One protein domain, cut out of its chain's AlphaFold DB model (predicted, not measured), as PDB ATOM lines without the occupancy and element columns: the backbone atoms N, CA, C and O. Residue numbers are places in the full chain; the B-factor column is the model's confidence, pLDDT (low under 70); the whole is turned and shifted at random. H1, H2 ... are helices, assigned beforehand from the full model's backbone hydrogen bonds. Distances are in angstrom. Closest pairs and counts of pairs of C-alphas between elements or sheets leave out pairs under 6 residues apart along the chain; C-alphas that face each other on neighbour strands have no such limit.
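This is residues 134 to 217 of the 406 residues of the protein "Cytochrome_C554 domain-containing protein" of Chloroflexi bacterium (UniProt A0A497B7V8). With little regular structure, this is an elongated run of loops and short helices: H1 packs on H2 toward one end, H3 and H4 lie loosely side by side at the other, small H5 is near the middle, and residues 207 to 213 stick out. The 84 printed residues include five named helices, H1 to H5, and no named strand: all helix, but with only 33 residues in them. It is only just compact, close to loose, with a radius of gyration of the C-alphas of 14.1 A and spans of 46 by 29 by 20 A.

Start at H1, residues 135 to 139; it touches H2, residues 143 to 150, closest at C-alphas 139 and 146, 4.9 A. Further on, H3, residues 161 to 169, and H4, residues 174 to 180, are close but not clearly touching, closest at C-alphas 167 and 176, 7.1 A; they run opposite ways at a shallow tilt of 14 degrees. H5, residues 199 to 202, touches no helix. O i to N i+4 pairs are all within hydrogen-bond range in H1, H2 and H3; H4 has 1 of 3, but 4 of 4 O i to N i+3; H5 is too short.

Find C-alpha 135 at (-15.787, -5.901, -32.503), where H1 begins. H2 is 10.3 A long, H3 12.3 A, H4 10.2 A; H5 ends at C-alpha 202, (-13.982, -4.351, -43.212).

The farthest C-alphas, 169 and 211, are 46.2 A apart. The printed part has no cut, the H4 to H5 link is long, and no printed residue is under 70 in pLDDT.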
ATOM      1  N   GLY A 134     -20.144  -4.158 -33.976       93.12
ATOM      2  CA  GLY A 134     -19.122  -4.099 -32.937       93.12
ATOM      3  C   GLY A 134     -18.096  -5.230 -33.014       93.12
ATOM      4  O   GLY A 134     -18.343  -6.319 -33.546       93.12
ATOM      5  N   ALA A 135     -16.918  -4.980 -32.441       93.56
ATOM      6  CA  ALA A 135     -15.787  -5.901 -32.503       93.56
ATOM      7  C   ALA A 135     -16.053  -7.230 -31.770       93.56
ATOM      8  O   ALA A 135     -15.558  -8.275 -32.192       93.56
ATOM      9  N   GLU A 136     -16.866  -7.225 -30.710       94.19
ATOM     10  CA  GLU A 136     -17.246  -8.416 -29.937       94.19
ATOM     11  C   GLU A 136     -17.981  -9.438 -30.809       94.19
ATOM     12  O   GLU A 136     -17.769 -10.646 -30.672       94.19
ATOM     13  N   THR A 137     -18.813  -8.959 -31.739       93.75
ATOM     14  CA  THR A 137     -19.538  -9.809 -32.688       93.75
ATOM     15  C   THR A 137     -18.558 -10.554 -33.591       93.75
ATOM     16  O   THR A 137     -18.672 -11.769 -33.765       93.75
ATOM     17  N   CYS A 138     -17.538  -9.862 -34.102       93.12
ATOM     18  CA  CYS A 138     -16.464 -10.479 -34.877       93.12
ATOM     19  C   CYS A 138     -15.632 -11.444 -34.012       93.12
ATOM     20  O   CYS A 138     -15.313 -12.555 -34.444       93.12
ATOM     21  N   GLY A 139     -15.312 -11.053 -32.775       93.25
ATOM     22  CA  GLY A 139     -14.508 -11.829 -31.827       93.25
ATOM     23  C   GLY A 139     -15.144 -13.141 -31.374       93.25
ATOM     24  O   GLY A 139     -14.423 -14.085 -31.055       93.25
ATOM     25  N   ALA A 140     -16.474 -13.258 -31.438       94.62
ATOM     26  CA  ALA A 140     -17.179 -14.508 -31.151       94.62
ATOM     27  C   ALA A 140     -16.754 -15.668 -32.078       94.62
ATOM     28  O   ALA A 140     -16.762 -16.825 -31.651       94.62
ATOM     29  N   CYS A 141     -16.357 -15.365 -33.320       93.62
ATOM     30  CA  CYS A 141     -15.862 -16.341 -34.301       93.62
ATOM     31  C   CYS A 141     -14.358 -16.185 -34.598       93.62
ATOM     32  O   CYS A 141     -13.686 -17.170 -34.901       93.62
ATOM     33  N   HIS A 142     -13.812 -14.970 -34.496       92.50
ATOM     34  CA  HIS A 142     -12.414 -14.631 -34.782       92.50
ATOM     35  C   HIS A 142     -11.636 -14.264 -33.512       92.50
ATOM     36  O   HIS A 142     -10.982 -13.221 -33.457       92.50
ATOM     37  N   ALA A 143     -11.689 -15.137 -32.503       92.94
ATOM     38  CA  ALA A 143     -11.110 -14.896 -31.179       92.94
ATOM     39  C   ALA A 143      -9.634 -14.456 -31.229       92.94
ATOM     40  O   ALA A 143      -9.296 -13.421 -30.664       92.94
ATOM     41  N   ASP A 144      -8.786 -15.159 -31.989       87.81
ATOM     42  CA  ASP A 144      -7.355 -14.831 -32.101       87.81
ATOM     43  C   ASP A 144      -7.117 -13.417 -32.660       87.81
ATOM     44  O   ASP A 144      -6.184 -12.719 -32.268       87.81
ATOM     45  N   ARG A 145      -7.964 -12.973 -33.599       88.75
ATOM     46  CA  ARG A 145      -7.844 -11.646 -34.226       88.75
ATOM     47  C   ARG A 145      -8.364 -10.554 -33.305       88.75
ATOM     48  O   ARG A 145      -7.749  -9.497 -33.224       88.75
ATOM     49  N   TYR A 146      -9.462 -10.829 -32.606       91.44
ATOM     50  CA  TYR A 146     -10.020  -9.926 -31.609       91.44
ATOM     51  C   TYR A 146      -9.046  -9.704 -30.452       91.44
ATOM     52  O   TYR A 146      -8.807  -8.562 -30.079       91.44
ATOM     53  N   GLU A 147      -8.421 -10.766 -29.936       89.44
ATOM     54  CA  GLU A 147      -7.430 -10.651 -28.862       89.44
ATOM     55  C   GLU A 147      -6.258  -9.759 -29.281       89.44
ATOM     56  O   GLU A 147      -5.880  -8.846 -28.546       89.44
ATOM     57  N   LEU A 148      -5.733  -9.957 -30.493       85.38
ATOM     58  CA  LEU A 148      -4.685  -9.102 -31.041       85.38
ATOM     59  C   LEU A 148      -5.143  -7.646 -31.174       85.38
ATOM     60  O   LEU A 148      -4.478  -6.760 -30.644       85.38
ATOM     61  N   TRP A 149      -6.274  -7.398 -31.835       89.62
ATOM     62  CA  TRP A 149      -6.812  -6.050 -32.014       89.62
ATOM     63  C   TRP A 149      -7.043  -5.341 -30.674       89.62
ATOM     64  O   TRP A 149      -6.654  -4.186 -30.537       89.62
ATOM     65  N   SER A 150      -7.607  -6.040 -29.683       90.62
ATOM     66  CA  SER A 150      -8.037  -5.464 -28.400       90.62
ATOM     67  C   SER A 150      -6.910  -4.804 -27.604       90.62
ATOM     68  O   SER A 150      -7.160  -3.845 -26.878       90.62
ATOM     69  N   VAL A 151      -5.668  -5.264 -27.779       86.81
ATOM     70  CA  VAL A 151      -4.473  -4.705 -27.126       86.81
ATOM     71  C   VAL A 151      -3.666  -3.768 -28.032       86.81
ATOM     72  O   VAL A 151      -2.560  -3.369 -27.670       86.81
ATOM     73  N   GLY A 152      -4.160  -3.481 -29.237       84.25
ATOM     74  CA  GLY A 152      -3.476  -2.669 -30.235       84.25
ATOM     75  C   GLY A 152      -3.841  -1.179 -30.170       84.25
ATOM     76  O   GLY A 152      -4.835  -0.799 -29.562       84.25
ATOM     77  N   PRO A 153      -3.085  -0.308 -30.861       87.75
ATOM     78  CA  PRO A 153      -3.370   1.131 -30.885       87.75
ATOM     79  C   PRO A 153      -4.732   1.498 -31.487       87.75
ATOM     80  O   PRO A 153      -5.325   2.491 -31.093       87.75
ATOM     81  N   HIS A 154      -5.241   0.707 -32.437       91.00
ATOM     82  CA  HIS A 154      -6.525   0.984 -33.088       91.00
ATOM     83  C   HIS A 154      -7.722   0.784 -32.147       91.00
ATOM     84  O   HIS A 154      -8.635   1.608 -32.162       91.00
ATOM     85  N   SER A 155      -7.712  -0.243 -31.287       92.19
ATOM     86  CA  SER A 155      -8.773  -0.407 -30.281       92.19
ATOM     87  C   SER A 155      -8.758   0.744 -29.274       92.19
ATOM     88  O   SER A 155      -9.811   1.242 -28.897       92.19
ATOM     89  N   ALA A 156      -7.563   1.211 -28.905       91.56
ATOM     90  CA  ALA A 156      -7.356   2.311 -27.971       91.56
ATOM     91  C   ALA A 156      -7.383   3.706 -28.624       91.56
ATOM     92  O   ALA A 156      -7.076   4.683 -27.948       91.56
ATOM     93  N   ALA A 157      -7.720   3.831 -29.914       93.00
ATOM     94  CA  ALA A 157      -7.537   5.080 -30.657       93.00
ATOM     95  C   ALA A 157      -8.285   6.264 -30.027       93.00
ATOM     96  O   ALA A 157      -7.732   7.361 -29.954       93.00
ATOM     97  N   LEU A 158      -9.515   6.050 -29.550       94.75
ATOM     98  CA  LEU A 158     -10.285   7.092 -28.871       94.75
ATOM     99  C   LEU A 158      -9.765   7.359 -27.454       94.75
ATOM    100  O   LEU A 158      -9.760   8.501 -27.021       94.75
ATOM    101  N   ASP A 159      -9.315   6.330 -26.743       94.31
ATOM    102  CA  ASP A 159      -8.953   6.416 -25.324       94.31
ATOM    103  C   ASP A 159      -7.478   6.774 -25.075       94.31
ATOM    104  O   ASP A 159      -7.071   6.927 -23.919       94.31
ATOM    105  N   ASP A 160      -6.660   6.899 -26.128       91.75
ATOM    106  CA  ASP A 160      -5.247   7.265 -26.004       91.75
ATOM    107  C   ASP A 160      -5.122   8.600 -25.236       91.75
ATOM    108  O   ASP A 160      -5.704   9.612 -25.645       91.75
ATOM    109  N   PRO A 161      -4.382   8.640 -24.108       91.38
ATOM    110  CA  PRO A 161      -4.316   9.833 -23.270       91.38
ATOM    111  C   PRO A 161      -3.760  11.061 -23.990       91.38
ATOM    112  O   PRO A 161      -4.163  12.179 -23.674       91.38
ATOM    113  N   VAL A 162      -2.845  10.859 -24.944       88.88
ATOM    114  CA  VAL A 162      -2.257  11.965 -25.699       88.88
ATOM    115  C   VAL A 162      -3.264  12.495 -26.710       88.88
ATOM    116  O   VAL A 162      -3.435  13.704 -26.826       88.88
ATOM    117  N   PHE A 163      -4.003  11.607 -27.377       91.44
ATOM    118  CA  PHE A 163      -5.132  12.025 -28.202       91.44
ATOM    119  C   PHE A 163      -6.175  12.806 -27.392       91.44
ATOM    120  O   PHE A 163      -6.608  13.862 -27.837       91.44
ATOM    121  N   GLN A 164      -6.562  12.337 -26.204       94.19
ATOM    122  CA  GLN A 164      -7.555  13.025 -25.371       94.19
ATOM    123  C   GLN A 164      -7.110  14.441 -24.973       94.19
ATOM    124  O   GLN A 164      -7.923  15.370 -24.973       94.19
ATOM    125  N   GLU A 165      -5.823  14.630 -24.668       92.62
ATOM    126  CA  GLU A 165      -5.245  15.948 -24.390       92.62
ATOM    127  C   GLU A 165      -5.307  16.871 -25.617       92.62
ATOM    128  O   GLU A 165      -5.824  17.988 -25.525       92.62
ATOM    129  N   GLU A 166      -4.855  16.388 -26.775       89.12
ATOM    130  CA  GLU A 166      -4.859  17.141 -28.035       89.12
ATOM    131  C   GLU A 166      -6.280  17.447 -28.523       89.12
ATOM    132  O   GLU A 166      -6.570  18.555 -28.974       89.12
ATOM    133  N   TRP A 167      -7.205  16.498 -28.387       93.38
ATOM    134  CA  TRP A 167      -8.601  16.676 -28.768       93.38
ATOM    135  C   TRP A 167      -9.273  17.744 -27.903       93.38
ATOM    136  O   TRP A 167      -9.950  18.631 -28.431       93.38
ATOM    137  N   ALA A 168      -9.016  17.737 -26.591       94.12
ATOM    138  CA  ALA A 168      -9.480  18.782 -25.686       94.12
ATOM    139  C   ALA A 168      -8.849  20.150 -26.010       94.12
ATOM    140  O   ALA A 168      -9.555  21.164 -26.012       94.12
ATOM    141  N   ALA A 169      -7.549  20.189 -26.330       92.56
ATOM    142  CA  ALA A 169      -6.849  21.401 -26.762       92.56
ATOM    143  C   ALA A 169      -7.404  21.948 -28.090       92.56
ATOM    144  O   ALA A 169      -7.560  23.160 -28.250       92.56
ATOM    145  N   ALA A 170      -7.814  21.057 -28.994       91.31
ATOM    146  CA  ALA A 170      -8.531  21.356 -30.229       91.31
ATOM    147  C   ALA A 170     -10.035  21.634 -30.014       91.31
ATOM    148  O   ALA A 170     -10.821  21.581 -30.960       91.31
ATOM    149  N   ALA A 171     -10.457  21.937 -28.780       94.94
ATOM    150  CA  ALA A 171     -11.837  22.245 -28.404       94.94
ATOM    151  C   ALA A 171     -12.854  21.143 -28.764       94.94
ATOM    152  O   ALA A 171     -14.013  21.434 -29.062       94.94
ATOM    153  N   ASN A 172     -12.427  19.881 -28.692       93.00
ATOM    154  CA  ASN A 172     -13.196  18.691 -29.052       93.00
ATOM    155  C   ASN A 172     -13.729  18.754 -30.487       93.00
ATOM    156  O   ASN A 172     -14.908  18.499 -30.743       93.00
ATOM    157  N   ALA A 173     -12.870  19.149 -31.427       91.31
ATOM    158  CA  ALA A 173     -13.260  19.278 -32.819       91.31
ATOM    159  C   ALA A 173     -13.851  17.946 -33.347       91.31
ATOM    160  O   ALA A 173     -13.194  16.907 -33.241       91.31
ATOM    161  N   PRO A 174     -15.072  17.945 -33.923       90.31
ATOM    162  CA  PRO A 174     -15.739  16.709 -34.340       90.31
ATOM    163  C   PRO A 174     -14.970  15.929 -35.405       90.31
ATOM    164  O   PRO A 174     -14.991  14.705 -35.406       90.31
ATOM    165  N   TYR A 175     -14.236  16.627 -36.281       89.44
ATOM    166  CA  TYR A 175     -13.481  15.987 -37.358       89.44
ATOM    167  C   TYR A 175     -12.443  14.983 -36.841       89.44
ATOM    168  O   TYR A 175     -12.140  14.036 -37.549       89.44
ATOM    169  N   CYS A 176     -11.927  15.140 -35.615       92.25
ATOM    170  CA  CYS A 176     -10.984  14.193 -35.020       92.25
ATOM    171  C   CYS A 176     -11.590  12.784 -34.904       92.25
ATOM    172  O   CYS A 176     -10.889  11.780 -35.021       92.25
ATOM    173  N   LEU A 177     -12.910  12.698 -34.728       94.44
ATOM    174  CA  LEU A 177     -13.621  11.432 -34.602       94.44
ATOM    175  C   LEU A 177     -13.687  10.660 -35.925       94.44
ATOM    176  O   LEU A 177     -13.893   9.453 -35.880       94.44
ATOM    177  N   SER A 178     -13.418  11.285 -37.079       92.94
ATOM    178  CA  SER A 178     -13.349  10.561 -38.359       92.94
ATOM    179  C   SER A 178     -12.245   9.503 -38.395       92.94
ATOM    180  O   SER A 178     -12.349   8.549 -39.157       92.94
ATOM    181  N   CYS A 179     -11.204   9.674 -37.573       94.00
ATOM    182  CA  CYS A 179     -10.052   8.776 -37.504       94.00
ATOM    183  C   CYS A 179      -9.964   8.007 -36.182       94.00
ATOM    184  O   CYS A 179      -9.295   6.982 -36.113       94.00
ATOM    185  N   HIS A 180     -10.616   8.503 -35.128       95.38
ATOM    186  CA  HIS A 180     -10.542   7.936 -33.778       95.38
ATOM    187  C   HIS A 180     -11.794   7.140 -33.378       95.38
ATOM    188  O   HIS A 180     -11.877   6.641 -32.259       95.38
ATOM    189  N   THR A 181     -12.765   6.994 -34.282       96.06
ATOM    190  CA  THR A 181     -13.983   6.193 -34.080       96.06
ATOM    191  C   THR A 181     -14.298   5.369 -35.325       96.06
ATOM    192  O   THR A 181     -13.675   5.544 -36.372       96.06
ATOM    193  N   THR A 182     -15.274   4.468 -35.228       95.50
ATOM    194  CA  THR A 182     -15.779   3.710 -36.379       95.50
ATOM    195  C   THR A 182     -17.147   4.227 -36.798       95.50
ATOM    196  O   THR A 182     -18.025   4.431 -35.957       95.50
ATOM    197  N   GLY A 183     -17.351   4.388 -38.107       92.94
ATOM    198  CA  GLY A 183     -18.641   4.790 -38.668       92.94
ATOM    199  C   GLY A 183     -19.010   6.246 -38.389       92.94
ATOM    200  O   GLY A 183     -20.183   6.539 -38.181       92.94
ATOM    201  N   TYR A 184     -18.020   7.141 -38.342       93.81
ATOM    202  CA  TYR A 184     -18.242   8.576 -38.172       93.81
ATOM    203  C   TYR A 184     -18.953   9.192 -39.388       93.81
ATOM    204  O   TYR A 184     -18.499   9.037 -40.524       93.81
ATOM    205  N   ASP A 185     -20.028   9.941 -39.146       90.31
ATOM    206  CA  ASP A 185     -20.726  10.732 -40.159       90.31
ATOM    207  C   ASP A 185     -20.381  12.225 -39.998       90.31
ATOM    208  O   ASP A 185     -20.795  12.863 -39.025       90.31
ATOM    209  N   PRO A 186     -19.671  12.842 -40.964       86.38
ATOM    210  CA  PRO A 186     -19.302  14.253 -40.884       86.38
ATOM    211  C   PRO A 186     -20.499  15.216 -40.943       86.38
ATOM    212  O   PRO A 186     -20.346  16.384 -40.585       86.38
ATOM    213  N   ASN A 187     -21.677  14.766 -41.387       86.75
ATOM    214  CA  ASN A 187     -22.873  15.604 -41.480       86.75
ATOM    215  C   ASN A 187     -23.602  15.738 -40.139       86.75
ATOM    216  O   ASN A 187     -24.214  16.775 -39.876       86.75
ATOM    217  N   THR A 188     -23.563  14.696 -39.309       88.06
ATOM    218  CA  THR A 188     -24.230  14.666 -37.996       88.06
ATOM    219  C   THR A 188     -23.245  14.847 -36.843       88.06
ATOM    220  O   THR A 188     -23.637  15.330 -35.783       88.06
ATOM    221  N   GLY A 189     -21.969  14.510 -37.055       86.56
ATOM    222  CA  GLY A 189     -20.949  14.441 -36.011       86.56
ATOM    223  C   GLY A 189     -21.080  13.208 -35.111       86.56
ATOM    224  O   GLY A 189     -20.422  13.145 -34.075       86.56
ATOM    225  N   GLU A 190     -21.942  12.255 -35.473       90.62
ATOM    226  CA  GLU A 190     -22.151  11.007 -34.739       90.62
ATOM    227  C   GLU A 190     -21.221   9.907 -35.262       90.62
ATOM    228  O   GLU A 190     -20.777   9.942 -36.407       90.62
ATOM    229  N   TYR A 191     -20.939   8.917 -34.420       94.12
ATOM    230  CA  TYR A 191     -20.182   7.718 -34.771       94.12
ATOM    231  C   TYR A 191     -20.904   6.472 -34.261       94.12
ATOM    232  O   TYR A 191     -21.750   6.556 -33.369       94.12
ATOM    233  N   ALA A 192     -20.571   5.316 -34.828       94.94
ATOM    234  CA  ALA A 192     -21.211   4.052 -34.487       94.94
ATOM    235  C   ALA A 192     -20.548   3.358 -33.293       94.94
ATOM    236  O   ALA A 192     -21.237   2.845 -32.415       94.94
ATOM    237  N   LEU A 193     -19.211   3.337 -33.261       95.31
ATOM    238  CA  LEU A 193     -18.435   2.634 -32.239       95.31
ATOM    239  C   LEU A 193     -17.231   3.468 -31.797       95.31
ATOM    240  O   LEU A 193     -16.601   4.146 -32.612       95.31
ATOM    241  N   GLU A 194     -16.897   3.378 -30.511       94.25
ATOM    242  CA  GLU A 194     -15.683   3.967 -29.946       94.25
ATOM    243  C   GLU A 194     -14.435   3.225 -30.458       94.25
ATOM    244  O   GLU A 194     -14.419   1.995 -30.559       94.25
ATOM    245  N   GLY A 195     -13.386   3.983 -30.797       93.75
ATOM    246  CA  GLY A 195     -12.141   3.445 -31.346       93.75
ATOM    247  C   GLY A 195     -12.233   2.989 -32.807       93.75
ATOM    248  O   GLY A 195     -13.290   2.988 -33.447       93.75
ATOM    249  N   VAL A 196     -11.087   2.587 -33.358       95.00
ATOM    250  CA  VAL A 196     -10.982   2.020 -34.708       95.00
ATOM    251  C   VAL A 196     -11.172   0.505 -34.602       95.00
ATOM    252  O   VAL A 196     -10.258  -0.245 -34.248       95.00
ATOM    253  N   THR A 197     -12.396   0.051 -34.868       93.88
ATOM    254  CA  THR A 197     -12.831  -1.347 -34.732       93.88
ATOM    255  C   THR A 197     -12.693  -2.122 -36.050       93.88
ATOM    256  O   THR A 197     -12.243  -1.586 -37.063       93.88
ATOM    257  N   CYS A 198     -13.079  -3.403 -36.063       92.56
ATOM    258  CA  CYS A 198     -12.994  -4.267 -37.247       92.56
ATOM    259  C   CYS A 198     -13.694  -3.656 -38.473       92.56
ATOM    260  O   CYS A 198     -13.163  -3.687 -39.584       92.56
ATOM    261  N   GLU A 199     -14.870  -3.073 -38.250       93.31
ATOM    262  CA  GLU A 199     -15.753  -2.552 -39.293       93.31
ATOM    263  C   GLU A 199     -15.269  -1.208 -39.869       93.31
ATOM    264  O   GLU A 199     -15.791  -0.763 -40.886       93.31
ATOM    265  N   ALA A 200     -14.228  -0.592 -39.288       92.44
ATOM    266  CA  ALA A 200     -13.589   0.600 -39.852       92.44
ATOM    267  C   ALA A 200     -12.839   0.301 -41.160       92.44
ATOM    268  O   ALA A 200     -12.751   1.162 -42.026       92.44
ATOM    269  N   CYS A 201     -12.315  -0.920 -41.319       91.06
ATOM    270  CA  CYS A 201     -11.664  -1.354 -42.562       91.06
ATOM    271  C   CYS A 201     -12.494  -2.396 -43.321       91.06
ATOM    272  O   CYS A 201     -12.489  -2.421 -44.546       91.06
ATOM    273  N   HIS A 202     -13.190  -3.280 -42.605       91.25
ATOM    274  CA  HIS A 202     -13.982  -4.351 -43.212       91.25
ATOM    275  C   HIS A 202     -15.398  -3.924 -43.620       91.25
ATOM    276  O   HIS A 202     -16.095  -4.688 -44.286       91.25
ATOM    277  N   GLY A 203     -15.818  -2.718 -43.233       90.06
ATOM    278  CA  GLY A 203     -17.197  -2.270 -43.357       90.06
ATOM    279  C   GLY A 203     -18.141  -2.979 -42.376       90.06
ATOM    280  O   GLY A 203     -17.707  -3.845 -41.610       90.06
ATOM    281  N   PRO A 204     -19.434  -2.607 -42.382       91.31
ATOM    282  CA  PRO A 204     -20.442  -3.216 -41.523       91.31
ATOM    283  C   PRO A 204     -20.586  -4.725 -41.750       91.31
ATOM    284  O   PRO A 204     -20.434  -5.212 -42.872       91.31
ATOM    285  N   TYR A 205     -20.934  -5.463 -40.695       89.75
ATOM    286  CA  TYR A 205     -21.160  -6.906 -40.765       89.75
ATOM    287  C   TYR A 205     -22.169  -7.301 -41.859       89.75
ATOM    288  O   TYR A 205     -23.329  -6.879 -41.859       89.75
ATOM    289  N   ASP A 206     -21.745  -8.201 -42.751       87.69
ATOM    290  CA  ASP A 206     -22.611  -8.825 -43.750       87.69
ATOM    291  C   ASP A 206     -23.146 -10.174 -43.253       87.69
ATOM    292  O   ASP A 206     -22.392 -11.083 -42.908       87.69
ATOM    293  N   ALA A 207     -24.467 -10.358 -43.308       87.38
ATOM    294  CA  ALA A 207     -25.109 -11.628 -42.979       87.38
ATOM    295  C   ALA A 207     -24.740 -12.771 -43.949       87.38
ATOM    296  O   ALA A 207     -24.953 -13.939 -43.619       87.38
ATOM    297  N   GLY A 208     -24.205 -12.459 -45.137       86.88
ATOM    298  CA  GLY A 208     -23.630 -13.434 -46.069       86.88
ATOM    299  C   GLY A 208     -22.289 -14.029 -45.618       86.88
ATOM    300  O   GLY A 208     -21.846 -15.044 -46.172       86.88
ATOM    301  N   HIS A 209     -21.648 -13.440 -44.609       89.19
ATOM    302  CA  HIS A 209     -20.473 -13.984 -43.942       89.19
ATOM    303  C   HIS A 209     -20.899 -14.754 -42.679       89.19
ATOM    304  O   HIS A 209     -21.483 -14.150 -41.778       89.19
ATOM    305  N   PRO A 210     -20.591 -16.064 -42.549       88.06
ATOM    306  CA  PRO A 210     -20.031 -17.013 -43.534       88.06
ATOM    307  C   PRO A 210     -21.087 -17.606 -44.510       88.06
ATOM    308  O   PRO A 210     -22.272 -17.627 -44.176       88.06
ATOM    309  N   PRO A 211     -20.697 -18.180 -45.680       85.81
ATOM    310  CA  PRO A 211     -19.352 -18.613 -46.091       85.81
ATOM    311  C   PRO A 211     -18.529 -17.566 -46.847       85.81
ATOM    312  O   PRO A 211     -17.362 -17.830 -47.138       85.81
ATOM    313  N   ASN A 212     -19.111 -16.413 -47.186       90.56
ATOM    314  CA  ASN A 212     -18.357 -15.347 -47.837       90.56
ATOM    315  C   ASN A 212     -17.263 -14.849 -46.890       90.56
ATOM    316  O   ASN A 212     -17.436 -14.883 -45.673       90.56
ATOM    317  N   ILE A 213     -16.128 -14.420 -47.429       86.25
ATOM    318  CA  ILE A 213     -15.067 -13.789 -46.641       86.25
ATOM    319  C   ILE A 213     -15.304 -12.288 -46.705       86.25
ATOM    320  O   ILE A 213     -15.607 -11.768 -47.775       86.25
ATOM    321  N   VAL A 214     -15.162 -11.604 -45.572       85.94
ATOM    322  CA  VAL A 214     -15.234 -10.145 -45.556       85.94
ATOM    323  C   VAL A 214     -14.028  -9.589 -46.308       85.94
ATOM    324  O   VAL A 214     -12.876  -9.822 -45.921       85.94
ATOM    325  N   GLU A 215     -14.287  -8.905 -47.417       83.44
ATOM    326  CA  GLU A 215     -13.252  -8.245 -48.200       83.44
ATOM    327  C   GLU A 215     -12.817  -6.946 -47.517       83.44
ATOM    328  O   GLU A 215     -13.526  -6.373 -46.695       83.44
ATOM    329  N   VAL A 216     -11.595  -6.518 -47.806       83.94
ATOM    330  CA  VAL A 216     -11.040  -5.258 -47.314       83.94
ATOM    331  C   VAL A 216     -10.116  -4.723 -48.387       83.94
ATOM    332  O   VAL A 216      -9.357  -5.497 -48.985       83.94
ATOM    333  N   ASP A 217     -10.161  -3.415 -48.621       84.62
ATOM    334  CA  ASP A 217      -9.147  -2.771 -49.435       84.62
ATOM    335  C   ASP A 217      -7.798  -2.839 -48.705       84.62
ATOM    336  O   ASP A 217      -7.601  -2.284 -47.625       84.62
TER     337      ASP A 217